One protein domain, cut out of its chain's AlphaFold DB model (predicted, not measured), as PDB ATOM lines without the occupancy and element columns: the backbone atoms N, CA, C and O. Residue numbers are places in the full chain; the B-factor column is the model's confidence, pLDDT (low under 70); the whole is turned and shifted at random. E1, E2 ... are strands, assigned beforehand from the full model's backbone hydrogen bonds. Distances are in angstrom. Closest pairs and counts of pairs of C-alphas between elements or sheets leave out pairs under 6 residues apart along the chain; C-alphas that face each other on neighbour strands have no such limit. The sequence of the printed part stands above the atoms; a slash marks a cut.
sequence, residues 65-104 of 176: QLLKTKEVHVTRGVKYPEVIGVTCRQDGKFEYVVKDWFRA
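Overview. This is residues 65 to 104 of the 176 residues of the protein "Glucosaminidase domain-containing protein" of Chitinophaga sp. 1303 (UniProt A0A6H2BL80). A narrow, twisted ribbon of three strands, with the long E3 in the middle and E1 and E2 on its two sides. E1 runs beside nearly the whole of E3, E2 beside its first part, residues 94 to 99; the turn of residues 89 to 93 makes the tip at one end, and residues 74 to 81 swing across one face of the ribbon from the end of E1 to the start of E2. The printed part has 40 residues with three named strands, in the order E1, E2, E3 along the chain, and no named helix. The sheet runs E1, E3, E2, all antiparallel, and the class is all strand. The whole is a rod spanning 34 by 14 by 14 A, only just compact, close to loose, with a radius of gyration of the C-alphas of 10.5 A.

Arrangement. The inner strand is E3, residues 94 to 103, and it bends by 63 degrees at residue 97. One edge strand is E1, residues 65 to 73, which bends by 64 degrees at residue 68. E1 and E3 are antiparallel, with 147 degrees between their directions. The C-alphas of Lys 68 and Lys 99 face each other at 4.3 A; N 94 and O 73 are within hydrogen-bond range at 2.8 A, and so are N 65 and O 102 at 2.9 A. The other edge strand is E2, residues 82 to 88, antiparallel to E3 with 151 degrees between their directions. The C-alphas of Val 83 and Val 98 face each other at 4.5 A, and N 84 and O 97 are within hydrogen-bond range at 2.8 A. E2 and E3 form a hairpin. E1 and E2 are apart. The sheet is only just strongly twisted, its C-alphas lying up to 4.1 A off the best plane through them.

Along the chain. E3, 10 residues, is the longest strand, 24.8 A from first to last C-alpha; C-alpha 103 is at (-29.175, 8.981, 54.733). E1, 9 residues, measures 22.4 A and begins with C-alpha 65 at (-24.323, 5.477, 52.638). E2, 7 residues, measures 18.1 A and begins with C-alpha 82 at (-21.028, 7.164, 40.457).

Size, cuts and confidence. The two C-alphas farthest apart are those of Gln 90 and Ala 104, 34.8 A, while the first and last printed C-alphas, of Gln 65 and Ala 104, are 6.1 A apart. The link from E1 to E2 has 8 residues and is short; the link from E2 to E3 has 5 residues and is tight. The printed part has no cut. The mean pLDDT of the printed part is 96.6, and no printed residue is under 70.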
ATOM      1  N   GLN A  65     -24.719   6.692  53.330       98.19
ATOM      2  CA  GLN A  65     -24.323   5.477  52.638       98.19
ATOM      3  C   GLN A  65     -24.495   5.674  51.135       98.19
ATOM      4  O   GLN A  65     -25.370   6.418  50.691       98.19
ATOM      5  N   LEU A  66     -23.632   5.030  50.357       97.75
ATOM      6  CA  LEU A  66     -23.653   5.107  48.903       97.75
ATOM      7  C   LEU A  66     -24.391   3.876  48.365       97.75
ATOM      8  O   LEU A  66     -23.874   2.764  48.459       97.75
ATOM      9  N   LEU A  67     -25.596   4.064  47.822       97.81
ATOM     10  CA  LEU A  67     -26.456   2.963  47.369       97.81
ATOM     11  C   LEU A  67     -26.781   3.076  45.888       97.81
ATOM     12  O   LEU A  67     -26.905   4.172  45.341       97.81
ATOM     13  N   LYS A  68     -26.958   1.918  45.248       97.62
ATOM     14  CA  LYS A  68     -27.405   1.831  43.860       97.62
ATOM     15  C   LYS A  68     -28.883   2.219  43.763       97.62
ATOM     16  O   LYS A  68     -29.709   1.625  44.445       97.62
ATOM     17  N   THR A  69     -29.211   3.154  42.876       96.31
ATOM     18  CA  THR A  69     -30.589   3.582  42.593       96.31
ATOM     19  C   THR A  69     -30.817   3.761  41.089       96.31
ATOM     20  O   THR A  69     -29.870   3.742  40.290       96.31
ATOM     21  N   LYS A  70     -32.088   3.898  40.705       96.50
ATOM     22  CA  LYS A  70     -32.518   4.251  39.355       96.50
ATOM     23  C   LYS A  70     -33.149   5.634  39.350       96.50
ATOM     24  O   LYS A  70     -33.987   5.932  40.191       96.50
ATOM     25  N   GLU A  71     -32.786   6.440  38.365       95.38
ATOM     26  CA  GLU A  71     -33.262   7.816  38.228       95.38
ATOM     27  C   GLU A  71     -33.656   8.086  36.777       95.38
ATOM     28  O   GLU A  71     -32.998   7.607  35.854       95.38
ATOM     29  N   VAL A  72     -34.718   8.859  36.553       95.88
ATOM     30  CA  VAL A  72     -35.180   9.201  35.200       95.88
ATOM     31  C   VAL A  72     -35.087  10.706  35.000       95.88
ATOM     32  O   VAL A  72     -35.737  11.472  35.707       95.88
ATOM     33  N   HIS A  73     -34.305  11.123  34.007       96.25
ATOM     34  CA  HIS A  73     -34.062  12.534  33.696       96.25
ATOM     35  C   HIS A  73     -34.496  12.874  32.280       96.25
ATOM     36  O   HIS A  73     -34.367  12.062  31.367       96.25
ATOM     37  N   VAL A  74     -34.991  14.096  32.085       95.69
ATOM     38  CA  VAL A  74     -35.325  14.619  30.748       95.69
ATOM     39  C   VAL A  74     -34.053  14.988  29.978       95.69
ATOM     40  O   VAL A  74     -34.004  14.861  28.760       95.69
ATOM     41  N   THR A  75     -33.001  15.413  30.680       93.06
ATOM     42  CA  THR A  75     -31.726  15.818  30.082       93.06
ATOM     43  C   THR A  75     -30.628  14.780  30.308       93.06
ATOM     44  O   THR A  75     -30.626  14.007  31.271       93.06
ATOM     45  N   ARG A  76     -29.656  14.769  29.394       91.94
ATOM     46  CA  ARG A  76     -28.424  13.988  29.533       91.94
ATOM     47  C   ARG A  76     -27.366  14.796  30.302       91.94
ATOM     48  O   ARG A  76     -27.426  16.020  30.323       91.94
ATOM     49  N   GLY A  77     -26.385  14.119  30.901       91.94
ATOM     50  CA  GLY A  77     -25.248  14.763  31.577       91.94
ATOM     51  C   GLY A  77     -25.478  15.085  33.055       91.94
ATOM     52  O   GLY A  77     -24.762  15.909  33.622       91.94
ATOM     53  N   VAL A  78     -26.466  14.446  33.688       95.25
ATOM     54  CA  VAL A  78     -26.719  14.602  35.125       95.25
ATOM     55  C   VAL A  78     -25.564  13.988  35.914       95.25
ATOM     56  O   VAL A  78     -25.149  12.858  35.651       95.25
ATOM     57  N   LYS A  79     -25.024  14.751  36.867       95.19
ATOM     58  CA  LYS A  79     -23.884  14.336  37.689       95.19
ATOM     59  C   LYS A  79     -24.354  13.521  38.890       95.19
ATOM     60  O   LYS A  79     -25.260  13.944  39.601       95.19
ATOM     61  N   TYR A  80     -23.666  12.413  39.133       96.12
ATOM     62  CA  TYR A  80     -23.823  11.552  40.304       96.12
ATOM     63  C   TYR A  80     -22.458  11.247  40.914       96.12
ATOM     64  O   TYR A  80     -21.455  11.366  40.206       96.12
ATOM     65  N   PRO A  81     -22.408  10.811  42.186       96.56
ATOM     66  CA  PRO A  81     -21.194  10.246  42.765       96.56
ATOM     67  C   PRO A  81     -20.596   9.122  41.907       96.56
ATOM     68  O   PRO A  81     -19.389   9.091  41.696       96.56
ATOM     69  N   GLU A  82     -21.442   8.232  41.372       97.75
ATOM     70  CA  GLU A  82     -21.028   7.164  40.457       97.75
ATOM     71  C   GLU A  82     -22.132   6.884  39.430       97.75
ATOM     72  O   GLU A  82     -23.287   6.663  39.796       97.75
ATOM     73  N   VAL A  83     -21.784   6.857  38.140       97.56
ATOM     74  CA  VAL A  83     -22.696   6.459  37.057       97.56
ATOM     75  C   VAL A  83     -22.335   5.050  36.603       97.56
ATOM     76  O   VAL A  83     -21.219   4.815  36.155       97.56
ATOM     77  N   ILE A  84     -23.288   4.123  36.702       97.81
ATOM     78  CA  ILE A  84     -23.117   2.716  36.307       97.81
ATOM     79  C   ILE A  84     -23.617   2.505  34.872       97.81
ATOM     80  O   ILE A  84     -23.012   1.765  34.103       97.81
ATOM     81  N   GLY A  85     -24.720   3.153  34.493       97.00
ATOM     82  CA  GLY A  85     -25.274   3.046  33.147       97.00
ATOM     83  C   GLY A  85     -26.284   4.140  32.835       97.00
ATOM     84  O   GLY A  85     -26.947   4.657  33.733       97.00
ATOM     85  N   VAL A  86     -26.398   4.483  31.551       97.19
ATOM     86  CA  VAL A  86     -27.371   5.457  31.042       97.19
ATOM     87  C   VAL A  86     -28.025   4.899  29.785       97.19
ATOM     88  O   VAL A  86     -27.347   4.688  28.777       97.19
ATOM     89  N   THR A  87     -29.342   4.731  29.822       97.00
ATOM     90  CA  THR A  87     -30.137   4.191  28.714       97.00
ATOM     91  C   THR A  87     -31.137   5.239  28.238       97.00
ATOM     92  O   THR A  87     -31.871   5.814  29.041       97.00
ATOM     93  N   CYS A  88     -31.178   5.502  26.928       96.12
ATOM     94  CA  CYS A  88     -32.247   6.306  26.333       96.12
ATOM     95  C   CYS A  88     -33.529   5.468  26.282       96.12
ATOM     96  O   CYS A  88     -33.518   4.346  25.773       96.12
ATOM     97  N   ARG A  89     -34.617   5.994  26.835       95.81
ATOM     98  CA  ARG A  89     -35.938   5.368  26.845       95.81
ATOM     99  C   ARG A  89     -36.710   5.755  25.583       95.81
ATOM    100  O   ARG A  89     -36.421   6.761  24.943       95.81
ATOM    101  N   GLN A  90     -37.745   4.983  25.265       95.44
ATOM    102  CA  GLN A  90     -38.621   5.258  24.117       95.44
ATOM    103  C   GLN A  90     -39.362   6.602  24.234       95.44
ATOM    104  O   GLN A  90     -39.655   7.225  23.222       95.44
ATOM    105  N   ASP A  91     -39.616   7.077  25.458       95.00
ATOM    106  CA  ASP A  91     -40.253   8.370  25.744       95.00
ATOM    107  C   ASP A  91     -39.279   9.567  25.668       95.00
ATOM    108  O   ASP A  91     -39.608  10.663  26.119       95.00
ATOM    109  N   GLY A  92     -38.069   9.363  25.136       94.50
ATOM    110  CA  GLY A  92     -37.039  10.395  24.981       94.50
ATOM    111  C   GLY A  92     -36.322  10.784  26.278       94.50
ATOM    112  O   GLY A  92     -35.440  11.641  26.251       94.50
ATOM    113  N   LYS A  93     -36.667  10.165  27.415       96.81
ATOM    114  CA  LYS A  93     -35.991  10.377  28.703       96.81
ATOM    115  C   LYS A  93     -34.779   9.459  28.848       96.81
ATOM    116  O   LYS A  93     -34.621   8.473  28.133       96.81
ATOM    117  N   PHE A  94     -33.940   9.740  29.833       97.19
ATOM    118  CA  PHE A  94     -32.753   8.955  30.148       97.19
ATOM    119  C   PHE A  94     -32.939   8.242  31.489       97.19
ATOM    120  O   PHE A  94     -33.099   8.899  32.518       97.19
ATOM    121  N   GLU A  95     -32.913   6.909  31.479       97.62
ATOM    122  CA  GLU A  95     -32.801   6.102  32.698       97.62
ATOM    123  C   GLU A  95     -31.328   5.992  33.092       97.62
ATOM    124  O   GLU A  95     -30.494   5.535  32.309       97.62
ATOM    125  N   TYR A  96     -31.023   6.402  34.314       97.88
ATOM    126  CA  TYR A  96     -29.717   6.293  34.939       97.88
ATOM    127  C   TYR A  96     -29.747   5.165  35.962       97.88
ATOM    128  O   TYR A  96     -30.618   5.128  36.828       97.88
ATOM    129  N   VAL A  97     -28.756   4.282  35.896       97.94
ATOM    130  CA  VAL A  97     -28.379   3.390  36.993       97.94
ATOM    131  C   VAL A  97     -27.124   3.985  37.614       97.94
ATOM    132  O   VAL A  97     -26.105   4.121  36.939       97.94
ATOM    133  N   VAL A  98     -27.199   4.392  38.875       97.69
ATOM    134  CA  VAL A  98     -26.164   5.201  39.546       97.69
ATOM    135  C   VAL A  98     -25.962   4.717  40.972       97.69
ATOM    136  O   VAL A  98     -26.815   3.995  41.494       97.69
ATOM    137  N   LYS A  99     -24.875   5.143  41.619       97.94
ATOM    138  CA  LYS A  99     -24.860   5.232  43.078       97.94
ATOM    139  C   LYS A  99     -25.028   6.676  43.523       97.94
ATOM    140  O   LYS A  99     -24.386   7.572  42.976       97.94
ATOM    141  N   ASP A 100     -25.869   6.873  44.529       97.75
ATOM    142  CA  ASP A 100     -26.154   8.180  45.116       97.75
ATOM    143  C   ASP A 100     -26.088   8.111  46.648       97.75
ATOM    144  O   ASP A 100     -26.124   7.025  47.239       97.75
ATOM    145  N   TRP A 101     -25.934   9.268  47.289       97.81
ATOM    146  CA  TRP A 101     -25.846   9.353  48.741       97.81
ATOM    147  C   TRP A 101     -27.235   9.333  49.369       97.81
ATOM    148  O   TRP A 101     -28.074  10.203  49.134       97.81
ATOM    149  N   PHE A 102     -27.437   8.362  50.246       98.06
ATOM    150  CA  PHE A 102     -28.638   8.192  51.043       98.06
ATOM    151  C   PHE A 102     -28.325   8.387  52.519       98.06
ATOM    152  O   PHE A 102     -27.199   8.132  52.961       98.06
ATOM    153  N   ARG A 103     -29.310   8.863  53.281       98.38
ATOM    154  CA  ARG A 103     -29.175   8.981  54.733       98.38
ATOM    155  C   ARG A 103     -29.043   7.582  55.343       98.38
ATOM    156  O   ARG A 103     -29.508   6.585  54.788       98.38
ATOM    157  N   ALA A 104     -28.340   7.508  56.458       98.50
ATOM    158  CA  ALA A 104     -28.230   6.314  57.279       98.50
ATOM    159  C   ALA A 104     -28.442   6.721  58.735       98.50
ATOM    160  O   ALA A 104     -28.116   7.847  59.120       98.50
TER     161      ALA A 104